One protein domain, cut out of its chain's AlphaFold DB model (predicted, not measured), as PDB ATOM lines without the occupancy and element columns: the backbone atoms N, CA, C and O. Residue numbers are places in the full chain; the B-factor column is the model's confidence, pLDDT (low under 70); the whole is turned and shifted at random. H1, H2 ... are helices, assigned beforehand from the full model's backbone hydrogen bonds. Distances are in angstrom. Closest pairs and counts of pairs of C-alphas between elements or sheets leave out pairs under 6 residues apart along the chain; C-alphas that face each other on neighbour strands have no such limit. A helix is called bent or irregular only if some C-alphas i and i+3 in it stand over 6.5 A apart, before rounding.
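This is residues 25 to 151 of the 151 residues of the protein "Tetratricopeptide repeat protein" of Leptospira ognonensis (UniProt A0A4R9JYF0). Two helical hairpins, H2 with H3 and H4 with H5, pack together where H3 meets H4, and the chain folds back on itself at each turn; short H1 packs slantwise on H3, and the long tail after H5 loops loosely round the outer side of H5. H2, H3 and H4 make an up-and-down bundle, each running against the one before it, with their centres in a triangle and H5 beyond H4. The printed part has 127 residues with five named helices, in the order H1, H2, H3, H4, H5, and no named strand; the class is all helix. It is compact, with a radius of gyration of the C-alphas of 14.6 A and spans of 43 by 32 by 28 A.

Find C-alpha 39 at (25.997, -8.728, 33.636); from there H2, the longest helix, runs 29.6 A through residues 39 to 58 to C-alpha 58 at (0.868, -18.895, 45.474). H2 is only just irregular: C-alphas 40 and 43 are 6.9 A apart. Next look at H3, residues 62 to 78, 24.3 A long, and H4, residues 85 to 100, 22.9 A long. H5, residues 104 to 120, runs 24.4 A and ends at C-alpha 120, (14.150, -27.819, 20.604). Before H2 you find short H1, residues 30 to 36, 10.2 A long.

Begin at H3, the hub, which touches H1, H2 and H4. H2 and H3 form a helical hairpin at a shallow tilt of 21 degrees, opposite ways; their closest C-alphas, of Gly 53 and Ala 65, are 4.1 A apart. H3 and H4 form another hairpin, at 29 degrees, with the C-alphas of Lys 66 and Val 94 closest at 5.9 A. Farther out, H4 and H5 are a hairpin at 19 degrees, with the C-alphas of Ser 95 and Ala 107 closest at 4.1 A. H1 touches residues 71 to 78 of H3 alone, at a steep tilt of 52 degrees, the same way; the C-alphas of Ser 30 and Lys 71 are closest, at 5.6 A. H2 and H4 are close but not clearly touching, while H5 is apart from H1, H2 and H3. In H1, H3, H4 and H5 every O i to N i+4 pair is within hydrogen-bond range; in H2, 14 of 16 are.

The C-alphas of Arg 38 and Ser 138, the two farthest apart, are 44.5 A from each other. The printed part has no cut and no link between helices is long. Residues 121 to 151, to the chain's last residue, hold no named element. The mean pLDDT of the printed part is 84.1; look for values under 70 at residues 25 to 26, 123 to 144 and 151.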
ATOM      1  N   VAL A  25      14.608  -4.287  43.780       66.81
ATOM      2  CA  VAL A  25      14.550  -4.747  42.376       66.81
ATOM      3  C   VAL A  25      13.104  -4.743  41.846       66.81
ATOM      4  O   VAL A  25      12.867  -4.611  40.648       66.81
ATOM      5  N   GLU A  26      12.142  -4.850  42.759       66.38
ATOM      6  CA  GLU A  26      10.709  -4.705  42.552       66.38
ATOM      7  C   GLU A  26      10.287  -3.404  41.858       66.38
ATOM      8  O   GLU A  26       9.507  -3.475  40.907       66.38
ATOM      9  N   ASP A  27      10.844  -2.253  42.239       77.88
ATOM     10  CA  ASP A  27      10.444  -0.950  41.686       77.88
ATOM     11  C   ASP A  27      11.091  -0.675  40.321       77.88
ATOM     12  O   ASP A  27      10.565   0.092  39.514       77.88
ATOM     13  N   LYS A  28      12.208  -1.346  40.022       83.44
ATOM     14  CA  LYS A  28      12.991  -1.092  38.809       83.44
ATOM     15  C   LYS A  28      12.410  -1.766  37.582       83.44
ATOM     16  O   LYS A  28      11.941  -2.909  37.627       83.44
ATOM     17  N   THR A  29      12.495  -1.089  36.444       87.56
ATOM     18  CA  THR A  29      12.169  -1.704  35.148       87.56
ATOM     19  C   THR A  29      13.285  -2.654  34.703       87.56
ATOM     20  O   THR A  29      14.428  -2.539  35.144       87.56
ATOM     21  N   SER A  30      12.986  -3.605  33.812       87.19
ATOM     22  CA  SER A  30      14.023  -4.492  33.265       87.19
ATOM     23  C   SER A  30      15.145  -3.717  32.572       87.19
ATOM     24  O   SER A  30      16.305  -4.081  32.732       87.19
ATOM     25  N   ASP A  31      14.826  -2.635  31.857       87.69
ATOM     26  CA  ASP A  31      15.828  -1.805  31.177       87.69
ATOM     27  C   ASP A  31      16.724  -1.053  32.177       87.69
ATOM     28  O   ASP A  31      17.941  -1.000  31.999       87.69
ATOM     29  N   GLU A  32      16.152  -0.548  33.272       89.06
ATOM     30  CA  GLU A  32      16.905   0.089  34.359       89.06
ATOM     31  C   GLU A  32      17.874  -0.903  35.016       89.06
ATOM     32  O   GLU A  32      19.067  -0.616  35.133       89.06
ATOM     33  N   ILE A  33      17.403  -2.117  35.334       87.38
ATOM     34  CA  ILE A  33      18.245  -3.194  35.877       87.38
ATOM     35  C   ILE A  33      19.413  -3.494  34.929       87.38
ATOM     36  O   ILE A  33      20.551  -3.610  35.380       87.38
ATOM     37  N   LEU A  34      19.156  -3.593  33.621       88.50
ATOM     38  CA  LEU A  34      20.195  -3.860  32.622       88.50
ATOM     39  C   LEU A  34      21.209  -2.719  32.486       88.50
ATOM     40  O   LEU A  34      22.369  -2.979  32.175       88.50
ATOM     41  N   SER A  35      20.791  -1.472  32.716       88.06
ATOM     42  CA  SER A  35      21.672  -0.304  32.623       88.06
ATOM     43  C   SER A  35      22.568  -0.111  33.852       88.06
ATOM     44  O   SER A  35      23.705   0.341  33.726       88.06
ATOM     45  N   GLU A  36      22.089  -0.488  35.039       88.12
ATOM     46  CA  GLU A  36      22.786  -0.227  36.303       88.12
ATOM     47  C   GLU A  36      23.579  -1.429  36.823       88.12
ATOM     48  O   GLU A  36      24.559  -1.281  37.562       88.12
ATOM     49  N   VAL A  37      23.149  -2.643  36.474       87.06
ATOM     50  CA  VAL A  37      23.692  -3.870  37.048       87.06
ATOM     51  C   VAL A  37      24.674  -4.531  36.087       87.06
ATOM     52  O   VAL A  37      24.391  -4.783  34.919       87.06
ATOM     53  N   ARG A  38      25.849  -4.902  36.611       88.50
ATOM     54  CA  ARG A  38      26.826  -5.712  35.869       88.50
ATOM     55  C   ARG A  38      26.216  -7.048  35.450       88.50
ATOM     56  O   ARG A  38      25.613  -7.729  36.277       88.50
ATOM     57  N   ILE A  39      26.513  -7.480  34.224       88.62
ATOM     58  CA  ILE A  39      25.997  -8.728  33.636       88.62
ATOM     59  C   ILE A  39      26.179  -9.941  34.563       88.62
ATOM     60  O   ILE A  39      25.269 -10.750  34.701       88.62
ATOM     61  N   SER A  40      27.302 -10.028  35.283       89.31
ATOM     62  CA  SER A  40      27.585 -11.126  36.220       89.31
ATOM     63  C   SER A  40      26.615 -11.243  37.401       89.31
ATOM     64  O   SER A  40      26.532 -12.305  38.010       89.31
ATOM     65  N   ARG A  41      25.879 -10.178  37.747       90.88
ATOM     66  CA  ARG A  41      24.881 -10.178  38.830       90.88
ATOM     67  C   ARG A  41      23.459 -10.438  38.337       90.88
ATOM     68  O   ARG A  41      22.600 -10.762  39.153       90.88
ATOM     69  N   ILE A  42      23.206 -10.325  37.033       91.75
ATOM     70  CA  ILE A  42      21.874 -10.515  36.445       91.75
ATOM     71  C   ILE A  42      21.295 -11.907  36.750       91.75
ATOM     72  O   ILE A  42      20.128 -11.956  37.134       91.75
ATOM     73  N   PRO A  43      22.058 -13.022  36.686       94.19
ATOM     74  CA  PRO A  43      21.529 -14.338  37.049       94.19
ATOM     75  C   PRO A  43      20.937 -14.375  38.460       94.19
ATOM     76  O   PRO A  43      19.846 -14.900  38.656       94.19
ATOM     77  N   LYS A  44      21.599 -13.728  39.431       93.50
ATOM     78  CA  LYS A  44      21.092 -13.695  40.805       93.50
ATOM     79  C   LYS A  44      19.806 -12.878  40.931       93.50
ATOM     80  O   LYS A  44      18.930 -13.227  41.710       93.50
ATOM     81  N   ILE A  45      19.690 -11.796  40.166       92.94
ATOM     82  CA  ILE A  45      18.472 -10.977  40.126       92.94
ATOM     83  C   ILE A  45      17.313 -11.752  39.494       92.94
ATOM     84  O   ILE A  45      16.192 -11.670  39.987       92.94
ATOM     85  N   ILE A  46      17.584 -12.520  38.435       95.06
ATOM     86  CA  ILE A  46      16.599 -13.401  37.802       95.06
ATOM     87  C   ILE A  46      16.042 -14.397  38.825       95.06
ATOM     88  O   ILE A  46      14.827 -14.488  38.950       95.06
ATOM     89  N   GLU A  47      16.900 -15.074  39.598       94.50
ATOM     90  CA  GLU A  47      16.463 -16.003  40.656       94.50
ATOM     91  C   GLU A  47      15.521 -15.329  41.661       94.50
ATOM     92  O   GLU A  47      14.448 -15.849  41.953       94.50
ATOM     93  N   VAL A  48      15.885 -14.136  42.144       94.19
ATOM     94  CA  VAL A  48      15.057 -13.383  43.099       94.19
ATOM     95  C   VAL A  48      13.697 -13.027  42.494       94.19
ATOM     96  O   VAL A  48      12.669 -13.189  43.147       94.19
ATOM     97  N   LEU A  49      13.662 -12.575  41.238       95.38
ATOM     98  CA  LEU A  49      12.410 -12.267  40.542       95.38
ATOM     99  C   LEU A  49      11.545 -13.516  40.333       95.38
ATOM    100  O   LEU A  49      10.326 -13.442  40.462       95.38
ATOM    101  N   GLU A  50      12.150 -14.665  40.034       95.44
ATOM    102  CA  GLU A  50      11.428 -15.932  39.905       95.44
ATOM    103  C   GLU A  50      10.809 -16.365  41.241       95.44
ATOM    104  O   GLU A  50       9.631 -16.719  41.276       95.44
ATOM    105  N   GLU A  51      11.556 -16.273  42.344       95.69
ATOM    106  CA  GLU A  51      11.050 -16.567  43.691       95.69
ATOM    107  C   GLU A  51       9.898 -15.634  44.093       95.69
ATOM    108  O   GLU A  51       8.881 -16.090  44.621       95.69
ATOM    109  N   MET A  52      10.020 -14.334  43.807       94.88
ATOM    110  CA  MET A  52       8.950 -13.361  44.048       94.88
ATOM    111  C   MET A  52       7.709 -13.670  43.207       94.88
ATOM    112  O   MET A  52       6.596 -13.668  43.732       94.88
ATOM    113  N   GLY A  53       7.894 -13.990  41.924       95.69
ATOM    114  CA  GLY A  53       6.803 -14.376  41.031       95.69
ATOM    115  C   GLY A  53       6.079 -15.635  41.504       95.69
ATOM    116  O   GLY A  53       4.850 -15.685  41.479       95.69
ATOM    117  N   LEU A  54       6.823 -16.637  41.986       96.00
ATOM    118  CA  LEU A  54       6.255 -17.861  42.553       96.00
ATOM    119  C   LEU A  54       5.456 -17.575  43.824       96.00
ATOM    120  O   LEU A  54       4.304 -17.992  43.914       96.00
ATOM    121  N   ARG A  55       6.018 -16.806  44.760       96.88
ATOM    122  CA  ARG A  55       5.325 -16.424  45.995       96.88
ATOM    123  C   ARG A  55       4.036 -15.650  45.709       96.88
ATOM    124  O   ARG A  55       3.000 -15.954  46.289       96.88
ATOM    125  N   ALA A  56       4.082 -14.676  44.801       95.38
ATOM    126  CA  ALA A  56       2.901 -13.915  44.400       95.38
ATOM    127  C   ALA A  56       1.844 -14.819  43.742       95.38
ATOM    128  O   ALA A  56       0.655 -14.695  44.023       95.38
ATOM    129  N   TYR A  57       2.269 -15.782  42.916       94.94
ATOM    130  CA  TYR A  57       1.369 -16.754  42.298       94.94
ATOM    131  C   TYR A  57       0.676 -17.649  43.336       94.94
ATOM    132  O   TYR A  57      -0.526 -17.889  43.227       94.94
ATOM    133  N   GLU A  58       1.407 -18.110  44.354       95.56
ATOM    134  CA  GLU A  58       0.868 -18.895  45.474       95.56
ATOM    135  C   GLU A  58      -0.126 -18.100  46.331       95.56
ATOM    136  O   GLU A  58      -1.083 -18.669  46.846       95.56
ATOM    137  N   MET A  59       0.062 -16.782  46.437       96.62
ATOM    138  CA  MET A  59      -0.864 -15.860  47.110       96.62
ATOM    139  C   MET A  59      -2.038 -15.413  46.222       96.62
ATOM    140  O   MET A  59      -2.784 -14.515  46.607       96.62
ATOM    141  N   GLU A  60      -2.188 -15.990  45.025       94.81
ATOM    142  CA  GLU A  60      -3.183 -15.604  44.011       94.81
ATOM    143  C   GLU A  60      -3.089 -14.134  43.542       94.81
ATOM    144  O   GLU A  60      -3.998 -13.601  42.903       94.81
ATOM    145  N   GLN A  61      -1.944 -13.485  43.768       96.62
ATOM    146  CA  GLN A  61      -1.615 -12.137  43.296       96.62
ATOM    147  C   GLN A  61      -1.125 -12.200  41.845       96.62
ATOM    148  O   GLN A  61       0.056 -12.067  41.523       96.62
ATOM    149  N   LEU A  62      -2.060 -12.502  40.941       95.25
ATOM    150  CA  LEU A  62      -1.756 -12.844  39.549       95.25
ATOM    151  C   LEU A  62      -1.069 -11.713  38.769       95.25
ATOM    152  O   LEU A  62      -0.241 -11.987  37.901       95.25
ATOM    153  N   LYS A  63      -1.398 -10.448  39.053       95.25
ATOM    154  CA  LYS A  63      -0.822  -9.298  38.336       95.25
ATOM    155  C   LYS A  63       0.630  -9.069  38.745       95.25
ATOM    156  O   LYS A  63       1.485  -8.881  37.884       95.25
ATOM    157  N   GLU A  64       0.904  -9.144  40.036       93.88
ATOM    158  CA  GLU A  64       2.229  -9.032  40.633       93.88
ATOM    159  C   GLU A  64       3.117 -10.191  40.159       93.88
ATOM    160  O   GLU A  64       4.208  -9.969  39.629       93.88
ATOM    161  N   ALA A  65       2.603 -11.425  40.216       95.75
ATOM    162  CA  ALA A  65       3.295 -12.609  39.713       95.75
ATOM    163  C   ALA A  65       3.696 -12.460  38.239       95.75
ATOM    164  O   ALA A  65       4.844 -12.721  37.868       95.75
ATOM    165  N   LYS A  66       2.763 -11.987  37.398       95.56
ATOM    166  CA  LYS A  66       3.023 -11.690  35.984       95.56
ATOM    167  C   LYS A  66       4.182 -10.709  35.835       95.56
ATOM    168  O   LYS A  66       5.101 -10.998  35.077       95.56
ATOM    169  N   ILE A  67       4.171  -9.589  36.560       94.38
ATOM    170  CA  ILE A  67       5.218  -8.562  36.464       94.38
ATOM    171  C   ILE A  67       6.597  -9.157  36.775       94.38
ATOM    172  O   ILE A  67       7.532  -8.974  35.993       94.38
ATOM    173  N   HIS A  68       6.737  -9.902  37.874       95.25
ATOM    174  CA  HIS A  68       8.027 -10.486  38.251       95.25
ATOM    175  C   HIS A  68       8.531 -11.507  37.225       95.25
ATOM    176  O   HIS A  68       9.692 -11.447  36.811       95.25
ATOM    177  N   PHE A  69       7.654 -12.392  36.744       96.38
ATOM    178  CA  PHE A  69       8.012 -13.369  35.718       96.38
ATOM    179  C   PHE A  69       8.371 -12.722  34.373       96.38
ATOM    180  O   PHE A  69       9.321 -13.154  33.719       96.38
ATOM    181  N   GLN A  70       7.666 -11.664  33.967       95.38
ATOM    182  CA  GLN A  70       7.996 -10.905  32.759       95.38
ATOM    183  C   GLN A  70       9.370 -10.245  32.878       95.38
ATOM    184  O   GLN A  70      10.187 -10.367  31.962       95.38
ATOM    185  N   LYS A  71       9.666  -9.614  34.024       94.81
ATOM    186  CA  LYS A  71      10.988  -9.027  34.278       94.81
ATOM    187  C   LYS A  71      12.088 -10.087  34.197       94.81
ATOM    188  O   LYS A  71      13.089  -9.858  33.518       94.81
ATOM    189  N   ALA A  72      11.886 -11.247  34.824       95.81
ATOM    190  CA  ALA A  72      12.828 -12.363  34.767       95.81
ATOM    191  C   ALA A  72      13.069 -12.835  33.323       95.81
ATOM    192  O   ALA A  72      14.219 -13.005  32.920       95.81
ATOM    193  N   LEU A  73      12.015 -12.975  32.509       95.94
ATOM    194  CA  LEU A  73      12.134 -13.365  31.099       95.94
ATOM    195  C   LEU A  73      12.928 -12.360  30.262       95.94
ATOM    196  O   LEU A  73      13.810 -12.767  29.506       95.94
ATOM    197  N   VAL A  74      12.656 -11.060  30.416       94.69
ATOM    198  CA  VAL A  74      13.393 -10.006  29.698       94.69
ATOM    199  C   VAL A  74      14.876 -10.034  30.073       94.69
ATOM    200  O   VAL A  74      15.738  -9.966  29.195       94.69
ATOM    201  N   LEU A  75      15.194 -10.208  31.359       94.19
ATOM    202  CA  LEU A  75      16.580 -10.323  31.817       94.19
ATOM    203  C   LEU A  75      17.260 -11.588  31.285       94.19
ATOM    204  O   LEU A  75      18.383 -11.502  30.793       94.19
ATOM    205  N   ARG A  76      16.581 -12.746  31.311       94.81
ATOM    206  CA  ARG A  76      17.091 -13.998  30.720       94.81
ATOM    207  C   ARG A  76      17.387 -13.821  29.236       94.81
ATOM    208  O   ARG A  76      18.429 -14.272  28.766       94.81
ATOM    209  N   GLN A  77      16.517 -13.136  28.499       93.69
ATOM    210  CA  GLN A  77      16.751 -12.835  27.091       93.69
ATOM    211  C   GLN A  77      17.978 -11.938  26.889       93.69
ATOM    212  O   GLN A  77      18.796 -12.229  26.017       93.69
ATOM    213  N   ALA A  78      18.138 -10.894  27.704       92.50
ATOM    214  CA  ALA A  78      19.259  -9.960  27.603       92.50
ATOM    215  C   ALA A  78      20.629 -10.624  27.824       92.50
ATOM    216  O   ALA A  78      21.616 -10.200  27.228       92.50
ATOM    217  N   ILE A  79      20.688 -11.693  28.626       93.62
ATOM    218  CA  ILE A  79      21.916 -12.473  28.864       93.62
ATOM    219  C   ILE A  79      22.035 -13.720  27.971       93.62
ATOM    220  O   ILE A  79      22.845 -14.603  28.247       93.62
ATOM    221  N   GLY A  80      21.231 -13.824  26.907       92.69
ATOM    222  CA  GLY A  80      21.318 -14.917  25.931       92.69
ATOM    223  C   GLY A  80      20.659 -16.233  26.361       92.69
ATOM    224  O   GLY A  80      20.776 -17.237  25.665       92.69
ATOM    225  N   MET A  81      19.907 -16.251  27.462       93.31
ATOM    226  CA  MET A  81      19.224 -17.439  27.995       93.31
ATOM    227  C   MET A  81      17.791 -17.619  27.462       93.31
ATOM    228  O   MET A  81      16.958 -18.259  28.108       93.31
ATOM    229  N   LYS A  82      17.475 -17.084  26.280       91.00
ATOM    230  CA  LYS A  82      16.126 -17.137  25.690       91.00
ATOM    231  C   LYS A  82      15.613 -18.570  25.482       91.00
ATOM    232  O   LYS A  82      14.513 -18.886  25.915       91.00
ATOM    233  N   GLN A  83      16.429 -19.442  24.892       90.69
ATOM    234  CA  GLN A  83      16.056 -20.822  24.540       90.69
ATOM    235  C   GLN A  83      16.497 -21.827  25.617       90.69
ATOM    236  O   GLN A  83      17.098 -22.851  25.308       90.69
ATOM    237  N   THR A  84      16.263 -21.503  26.891       93.19
ATOM    238  CA  THR A  84      16.622 -22.377  28.022       93.19
ATOM    239  C   THR A  84      15.384 -22.956  28.691       93.19
ATOM    240  O   THR A  84      14.301 -22.372  28.622       93.19
ATOM    241  N   GLU A  85      15.561 -24.072  29.399       91.12
ATOM    242  CA  GLU A  85      14.499 -24.733  30.162       91.12
ATOM    243  C   GLU A  85      13.834 -23.769  31.149       91.12
ATOM    244  O   GLU A  85      12.609 -23.696  31.216       91.12
ATOM    245  N   GLY A  86      14.630 -22.957  31.856       91.62
ATOM    246  CA  GLY A  86      14.093 -21.969  32.791       91.62
ATOM    247  C   GLY A  86      13.235 -20.905  32.102       91.62
ATOM    248  O   GLY A  86      12.180 -20.550  32.616       91.62
ATOM    249  N   SER A  87      13.601 -20.456  30.897       94.00
ATOM    250  CA  SER A  87      12.762 -19.518  30.136       94.00
ATOM    251  C   SER A  87      11.449 -20.167  29.691       94.00
ATOM    252  O   SER A  87      10.388 -19.559  29.819       94.00
ATOM    253  N   ALA A  88      11.484 -21.426  29.246       92.62
ATOM    254  CA  ALA A  88      10.275 -22.181  28.909       92.62
ATOM    255  C   ALA A  88       9.366 -22.419  30.132       92.62
ATOM    256  O   ALA A  88       8.136 -22.325  30.031       92.62
ATOM    257  N   HIS A  89       9.962 -22.648  31.305       93.19
ATOM    258  CA  HIS A  89       9.236 -22.809  32.561       93.19
ATOM    259  C   HIS A  89       8.511 -21.518  32.954       93.19
ATOM    260  O   HIS A  89       7.306 -21.547  33.211       93.19
ATOM    261  N   ILE A  90       9.195 -20.370  32.915       95.56
ATOM    262  CA  ILE A  90       8.569 -19.076  33.221       95.56
ATOM    263  C   ILE A  90       7.475 -18.742  32.199       95.56
ATOM    264  O   ILE A  90       6.387 -18.328  32.593       95.56
ATOM    265  N   LEU A  91       7.699 -18.987  30.902       94.94
ATOM    266  CA  LEU A  91       6.673 -18.800  29.865       94.94
ATOM    267  C   LEU A  91       5.403 -19.615  30.147       94.94
ATOM    268  O   LEU A  91       4.296 -19.113  29.960       94.94
ATOM    269  N   THR A  92       5.552 -20.844  30.645       93.12
ATOM    270  CA  THR A  92       4.422 -21.693  31.054       93.12
ATOM    271  C   THR A  92       3.663 -21.085  32.238       93.12
ATOM    272  O   THR A  92       2.433 -21.061  32.241       93.12
ATOM    273  N   LYS A  93       4.375 -20.536  33.232       94.69
ATOM    274  CA  LYS A  93       3.752 -19.849  34.378       94.69
ATOM    275  C   LYS A  93       2.990 -18.599  33.944       94.69
ATOM    276  O   LYS A  93       1.834 -18.440  34.326       94.69
ATOM    277  N   VAL A  94       3.593 -17.750  33.109       95.56
ATOM    278  CA  VAL A  94       2.927 -16.543  32.590       95.56
ATOM    279  C   VAL A  94       1.716 -16.925  31.738       95.56
ATOM    280  O   VAL A  94       0.655 -16.347  31.923       95.56
ATOM    281  N   SER A  95       1.816 -17.952  30.888       93.81
ATOM    282  CA  SER A  95       0.679 -18.496  30.129       93.81
ATOM    283  C   SER A  95      -0.502 -18.878  31.033       93.81
ATOM    284  O   SER A  95      -1.639 -18.461  30.792       93.81
ATOM    285  N   ALA A  96      -0.240 -19.611  32.119       91.75
ATOM    286  CA  ALA A  96      -1.268 -19.992  33.086       91.75
ATOM    287  C   ALA A  96      -1.886 -18.771  33.788       91.75
ATOM    288  O   ALA A  96      -3.103 -18.717  33.981       91.75
ATOM    289  N   ILE A  97      -1.065 -17.777  34.135       94.94
ATOM    290  CA  ILE A  97      -1.524 -16.513  34.716       94.94
ATOM    291  C   ILE A  97      -2.420 -15.752  33.733       94.94
ATOM    292  O   ILE A  97      -3.521 -15.358  34.107       94.94
ATOM    293  N   GLU A  98      -2.013 -15.598  32.471       92.44
ATOM    294  CA  GLU A  98      -2.830 -14.946  31.441       92.44
ATOM    295  C   GLU A  98      -4.165 -15.662  31.233       92.44
ATOM    296  O   GLU A  98      -5.202 -15.015  31.090       92.44
ATOM    297  N   SER A  99      -4.161 -16.998  31.262       89.81
ATOM    298  CA  SER A  99      -5.386 -17.796  31.171       89.81
ATOM    299  C   SER A  99      -6.339 -17.490  32.332       89.81
ATOM    300  O   SER A  99      -7.519 -17.216  32.102       89.81
ATOM    301  N   LYS A 100      -5.819 -17.438  33.569       91.56
ATOM    302  CA  LYS A 100      -6.584 -17.058  34.772       91.56
ATOM    303  C   LYS A 100      -7.092 -15.611  34.723       91.56
ATOM    304  O   LYS A 100      -8.175 -15.336  35.226       91.56
ATOM    305  N   LEU A 101      -6.339 -14.702  34.101       92.75
ATOM    306  CA  LEU A 101      -6.724 -13.301  33.897       92.75
ATOM    307  C   LEU A 101      -7.698 -13.094  32.720       92.75
ATOM    308  O   LEU A 101      -8.179 -11.981  32.520       92.75
ATOM    309  N   GLY A 102      -8.006 -14.141  31.944       89.81
ATOM    310  CA  GLY A 102      -8.919 -14.085  30.796       89.81
ATOM    311  C   GLY A 102      -8.257 -13.734  29.455       89.81
ATOM    312  O   GLY A 102      -8.923 -13.743  28.419       89.81
ATOM    313  N   ASN A 103      -6.942 -13.509  29.428       89.75
ATOM    314  CA  ASN A 103      -6.166 -13.134  28.243       89.75
ATOM    315  C   ASN A 103      -5.793 -14.359  27.388       89.75
ATOM    316  O   ASN A 103      -4.625 -14.682  27.165       89.75
ATOM    317  N   ARG A 104      -6.808 -15.062  26.871       85.50
ATOM    318  CA  ARG A 104      -6.653 -16.356  26.171       85.50
ATOM    319  C   ARG A 104      -5.723 -16.316  24.955       85.50
ATOM    320  O   ARG A 104      -4.981 -17.271  24.724       85.50
ATOM    321  N   CYS A 105      -5.743 -15.225  24.187       86.94
ATOM    322  CA  CYS A 105      -4.846 -15.044  23.041       86.94
ATOM    323  C   CYS A 105      -3.372 -15.018  23.466       86.94
ATOM    324  O   CYS A 105      -2.546 -15.691  22.852       86.94
ATOM    325  N   GLU A 106      -3.036 -14.239  24.498       88.38
ATOM    326  CA  GLU A 106      -1.660 -14.102  24.980       88.38
ATOM    327  C   GLU A 106      -1.180 -15.401  25.635       88.38
ATOM    328  O   GLU A 106      -0.115 -15.904  25.275       88.38
ATOM    329  N   ALA A 107      -2.026 -16.022  26.467       89.75
ATOM    330  CA  ALA A 107      -1.770 -17.334  27.061       89.75
ATOM    331  C   ALA A 107      -1.387 -18.381  26.001       89.75
ATOM    332  O   ALA A 107      -0.329 -19.000  26.070       89.75
ATOM    333  N   SER A 108      -2.199 -18.519  24.946       87.62
ATOM    334  CA  SER A 108      -1.952 -19.484  23.867       87.62
ATOM    335  C   SER A 108      -0.620 -19.253  23.137       87.62
ATOM    336  O   SER A 108       0.036 -20.209  22.713       87.62
ATOM    337  N   LYS A 109      -0.187 -17.999  22.964       87.81
ATOM    338  CA  LYS A 109       1.115 -17.702  22.339       87.81
ATOM    339  C   LYS A 109       2.270 -18.089  23.244       87.81
ATOM    340  O   LYS A 109       3.185 -18.772  22.790       87.81
ATOM    341  N   LEU A 110       2.209 -17.674  24.508       91.50
ATOM    342  CA  LEU A 110       3.229 -17.981  25.507       91.50
ATOM    343  C   LEU A 110       3.383 -19.496  25.667       91.50
ATOM    344  O   LEU A 110       4.500 -20.009  25.645       91.50
ATOM    345  N   GLN A 111       2.259 -20.216  25.692       89.38
ATOM    346  CA  GLN A 111       2.222 -21.674  25.708       89.38
ATOM    347  C   GLN A 111       2.925 -22.287  24.490       89.38
ATOM    348  O   GLN A 111       3.771 -23.170  24.630       89.38
ATOM    349  N   ARG A 112       2.611 -21.809  23.277       88.94
ATOM    350  CA  ARG A 112       3.246 -22.287  22.037       88.94
ATOM    351  C   ARG A 112       4.747 -22.008  22.009       88.94
ATOM    352  O   ARG A 112       5.505 -22.856  21.534       88.94
ATOM    353  N   LEU A 113       5.181 -20.856  22.519       90.69
ATOM    354  CA  LEU A 113       6.597 -20.514  22.619       90.69
ATOM    355  C   LEU A 113       7.324 -21.441  23.604       90.69
ATOM    356  O   LEU A 113       8.360 -21.995  23.243       90.69
ATOM    357  N   ALA A 114       6.752 -21.685  24.787       91.12
ATOM    358  CA  ALA A 114       7.305 -22.620  25.767       91.12
ATOM    359  C   ALA A 114       7.455 -24.035  25.184       91.12
ATOM    360  O   ALA A 114       8.540 -24.616  25.239       91.12
ATOM    361  N   ILE A 115       6.403 -24.558  24.540       88.75
ATOM    362  CA  ILE A 115       6.425 -25.875  23.880       88.75
ATOM    363  C   ILE A 115       7.525 -25.935  22.817       88.75
ATOM    364  O   ILE A 115       8.248 -26.926  22.737       88.75
ATOM    365  N   ARG A 116       7.677 -24.885  21.997       89.44
ATOM    366  CA  ARG A 116       8.727 -24.830  20.971       89.44
ATOM    367  C   ARG A 116      10.119 -24.954  21.592       89.44
ATOM    368  O   ARG A 116      10.921 -25.724  21.074       89.44
ATOM    369  N   ILE A 117      10.388 -24.233  22.681       90.38
ATOM    370  CA  ILE A 117      11.683 -24.285  23.374       90.38
ATOM    371  C   ILE A 117      11.922 -25.687  23.940       90.38
ATOM    372  O   ILE A 117      12.950 -26.290  23.644       90.38
ATOM    373  N   TYR A 118      10.950 -26.254  24.660       87.88
ATOM    374  CA  TYR A 118      11.067 -27.613  25.197       87.88
ATOM    375  C   TYR A 118      11.324 -28.661  24.104       87.88
ATOM    376  O   TYR A 118      12.190 -29.520  24.270       87.88
ATOM    377  N   ARG A 119      10.642 -28.552  22.953       86.44
ATOM    378  CA  ARG A 119      10.869 -29.428  21.788       86.44
ATOM    379  C   ARG A 119      12.284 -29.292  21.233       86.44
ATOM    380  O   ARG A 119      12.910 -30.304  20.940       86.44
ATOM    381  N   GLN A 120      12.788 -28.066  21.095       87.69
ATOM    382  CA  GLN A 120      14.150 -27.819  20.604       87.69
ATOM    383  C   GLN A 120      15.220 -28.405  21.531       87.69
ATOM    384  O   GLN A 120      16.270 -28.823  21.055       87.69
ATOM    385  N   MET A 121      14.948 -28.464  22.834       84.00
ATOM    386  CA  MET A 121      15.874 -29.006  23.828       84.00
ATOM    387  C   MET A 121      15.825 -30.536  23.959       84.00
ATOM    388  O   MET A 121      16.617 -31.097  24.711       84.00
ATOM    389  N   GLY A 122      14.903 -31.224  23.274       76.25
ATOM    390  CA  GLY A 122      14.744 -32.679  23.396       76.25
ATOM    391  C   GLY A 122      14.313 -33.146  24.794       76.25
ATOM    392  O   GLY A 122      14.466 -34.321  25.124       76.25
ATOM    393  N   VAL A 123      13.788 -32.241  25.626       67.19
ATOM    394  CA  VAL A 123      13.319 -32.566  26.976       67.19
ATOM    395  C   VAL A 123      12.022 -33.364  26.852       67.19
ATOM    396  O   VAL A 123      11.022 -32.868  26.331       67.19
ATOM    397  N   ASN A 124      12.041 -34.619  27.312       56.16
ATOM    398  CA  ASN A 124      10.866 -35.488  27.322       56.16
ATOM    399  C   ASN A 124       9.800 -34.922  28.272       56.16
ATOM    400  O   ASN A 124      10.024 -34.777  29.472       56.16
ATOM    401  N   PHE A 125       8.624 -34.644  27.710       55.16
ATOM    402  CA  PHE A 125       7.486 -33.893  28.263       55.16
ATOM    403  C   PHE A 125       6.818 -34.475  29.529       55.16
ATOM    404  O   PHE A 125       5.762 -34.004  29.937       55.16
ATOM    405  N   GLY A 126       7.402 -35.484  30.179       48.62
ATOM    406  CA  GLY A 126       6.739 -36.277  31.220       48.62
ATOM    407  C   GLY A 126       6.449 -35.559  32.546       48.62
ATOM    408  O   GLY A 126       5.640 -36.062  33.318       48.62
ATOM    409  N   ALA A 127       7.075 -34.408  32.828       49.09
ATOM    410  CA  ALA A 127       6.979 -33.739  34.137       49.09
ATOM    411  C   ALA A 127       6.302 -32.357  34.120       49.09
ATOM    412  O   ALA A 127       5.860 -31.879  35.164       49.09
ATOM    413  N   VAL A 128       6.175 -31.710  32.956       48.72
ATOM    414  CA  VAL A 128       5.443 -30.444  32.841       48.72
ATOM    415  C   VAL A 128       4.055 -30.779  32.320       48.72
ATOM    416  O   VAL A 128       3.906 -31.138  31.156       48.72
ATOM    417  N   ARG A 129       3.030 -30.674  33.174       51.81
ATOM    418  CA  ARG A 129       1.623 -30.749  32.754       51.81
ATOM    419  C   ARG A 129       1.297 -29.495  31.936       51.81
ATOM    420  O   ARG A 129       0.650 -28.573  32.415       51.81
ATOM    421  N   LEU A 130       1.831 -29.429  30.720       53.81
ATOM    422  CA  LEU A 130       1.366 -28.524  29.687       53.81
ATOM    423  C   LEU A 130       0.029 -29.117  29.265       53.81
ATOM    424  O   LEU A 130      -0.010 -30.226  28.736       53.81
ATOM    425  N   GLU A 131      -1.070 -28.443  29.582       49.56
ATOM    426  CA  GLU A 131      -2.356 -28.800  28.997       49.56
ATOM    427  C   GLU A 131      -2.189 -28.711  27.474       49.56
ATOM    428  O   GLU A 131      -2.088 -27.631  26.897       49.56
ATOM    429  N   GLU A 132      -2.086 -29.872  26.823       49.88
ATOM    430  CA  GLU A 132      -2.258 -30.006  25.377       49.88
ATOM    431  C   GLU A 132      -3.724 -29.829  24.982       49.88
ATOM    432  O   GLU A 132      -4.039 -29.871  23.794       49.88
ATOM    433  N   GLU A 133      -4.628 -29.601  25.945       44.56
ATOM    434  CA  GLU A 133      -5.903 -28.999  25.606       44.56
ATOM    435  C   GLU A 133      -5.585 -27.648  24.970       44.56
ATOM    436  O   GLU A 133      -5.077 -26.749  25.651       44.56
ATOM    437  N   PRO A 134      -5.821 -27.479  23.655       47.97
ATOM    438  CA  PRO A 134      -5.647 -26.178  23.058       47.97
ATOM    439  C   PRO A 134      -6.531 -25.252  23.877       47.97
ATOM    440  O   PRO A 134      -7.733 -25.508  23.986       47.97
ATOM    441  N   VAL A 135      -5.955 -24.194  24.464       54.88
ATOM    442  CA  VAL A 135      -6.759 -23.055  24.914       54.88
ATOM    443  C   VAL A 135      -7.687 -22.789  23.736       54.88
ATOM    444  O   VAL A 135      -7.200 -22.451  22.656       54.88
ATOM    445  N   LYS A 136      -8.984 -23.099  23.878       50.28
ATOM    446  CA  LYS A 136      -9.955 -23.024  22.781       50.28
ATOM    447  C   LYS A 136     -10.163 -21.545  22.496       50.28
ATOM    448  O   LYS A 136     -11.088 -20.916  23.003       50.28
ATOM    449  N   VAL A 137      -9.231 -20.963  21.753       55.16
ATOM    450  CA  VAL A 137      -9.325 -19.605  21.254       55.16
ATOM    451  C   VAL A 137     -10.151 -19.709  19.983       55.16
ATOM    452  O   VAL A 137      -9.730 -20.347  19.020       55.16
ATOM    453  N   SER A 138     -11.356 -19.134  19.979       52.38
ATOM    454  CA  SER A 138     -12.082 -18.939  18.724       52.38
ATOM    455  C   SER A 138     -11.171 -18.160  17.778       52.38
ATOM    456  O   SER A 138     -10.580 -17.178  18.217       52.38
ATOM    457  N   HIS A 139     -11.071 -18.570  16.514       49.78
ATOM    458  CA  HIS A 139     -10.172 -18.037  15.478       49.78
ATOM    459  C   HIS A 139     -10.287 -16.521  15.165       49.78
ATOM    460  O   HIS A 139      -9.760 -16.062  14.154       49.78
ATOM    461  N   LEU A 140     -10.939 -15.712  16.006       56.19
ATOM    462  CA  LEU A 140     -10.938 -14.258  15.911       56.19
ATOM    463  C   LEU A 140      -9.550 -13.696  16.269       56.19
ATOM    464  O   LEU A 140      -9.209 -13.533  17.435       56.19
ATOM    465  N   ALA A 141      -8.771 -13.424  15.220       61.88
ATOM    466  CA  ALA A 141      -7.712 -12.417  15.109       61.88
ATOM    467  C   ALA A 141      -6.954 -12.056  16.407       61.88
ATOM    468  O   ALA A 141      -6.966 -10.910  16.856       61.88
ATOM    469  N   CYS A 142      -6.230 -13.010  16.993       67.75
ATOM    470  CA  CYS A 142      -5.165 -12.654  17.926       67.75
ATOM    471  C   CYS A 142      -4.015 -12.018  17.120       67.75
ATOM    472  O   CYS A 142      -3.578 -12.611  16.135       67.75
ATOM    473  N   ALA A 143      -3.497 -10.858  17.543       69.06
ATOM    474  CA  ALA A 143      -2.265 -10.276  16.981       69.06
ATOM    475  C   ALA A 143      -1.127 -11.313  16.974       69.06
ATOM    476  O   ALA A 143      -1.178 -12.239  17.773       69.06
ATOM    477  N   GLU A 144      -0.094 -11.198  16.144       66.50
ATOM    478  CA  GLU A 144       0.940 -12.249  16.060       66.50
ATOM    479  C   GLU A 144       2.035 -12.108  17.137       66.50
ATOM    480  O   GLU A 144       2.514 -13.106  17.671       66.50
ATOM    481  N   THR A 145       2.332 -10.881  17.571       75.56
ATOM    482  CA  THR A 145       3.463 -10.548  18.456       75.56
ATOM    483  C   THR A 145       3.090 -10.495  19.945       75.56
ATOM    484  O   THR A 145       1.912 -10.361  20.303       75.56
ATOM    485  N   ILE A 146       4.085 -10.636  20.831       81.69
ATOM    486  CA  ILE A 146       3.972 -10.389  22.281       81.69
ATOM    487  C   ILE A 146       4.639  -9.037  22.553       81.69
ATOM    488  O   ILE A 146       5.828  -8.879  22.315       81.69
ATOM    489  N   SER A 147       3.891  -8.041  23.030       80.38
ATOM    490  CA  SER A 147       4.352  -6.641  23.046       80.38
ATOM    491  C   SER A 147       5.557  -6.363  23.954       80.38
ATOM    492  O   SER A 147       6.289  -5.409  23.714       80.38
ATOM    493  N   TRP A 148       5.752  -7.162  25.003       81.69
ATOM    494  CA  TRP A 148       6.775  -6.949  26.034       81.69
ATOM    495  C   TRP A 148       7.956  -7.926  25.941       81.69
ATOM    496  O   TRP A 148       8.953  -7.745  26.638       81.69
ATOM    497  N   LEU A 149       7.860  -8.957  25.098       81.25
ATOM    498  CA  LEU A 149       8.895  -9.971  24.918       81.25
ATOM    499  C   LEU A 149       9.471  -9.819  23.512       81.25
ATOM    500  O   LEU A 149       8.730  -9.899  22.538       81.25
ATOM    501  N   ARG A 150      10.779  -9.566  23.394       73.00
ATOM    502  CA  ARG A 150      11.403  -9.371  22.075       73.00
ATOM    503  C   ARG A 150      11.498 -10.721  21.347       73.00
ATOM    504  O   ARG A 150      11.867 -11.728  21.959       73.00
ATOM    505  N   ASP A 151      11.201 -10.728  20.050       57.72
ATOM    506  CA  ASP A 151      11.234 -11.928  19.197       57.72
ATOM    507  C   ASP A 151      12.637 -12.449  18.866       57.72
ATOM    508  O   ASP A 151      13.659 -11.923  19.368       57.72
TER     509      ASP A 151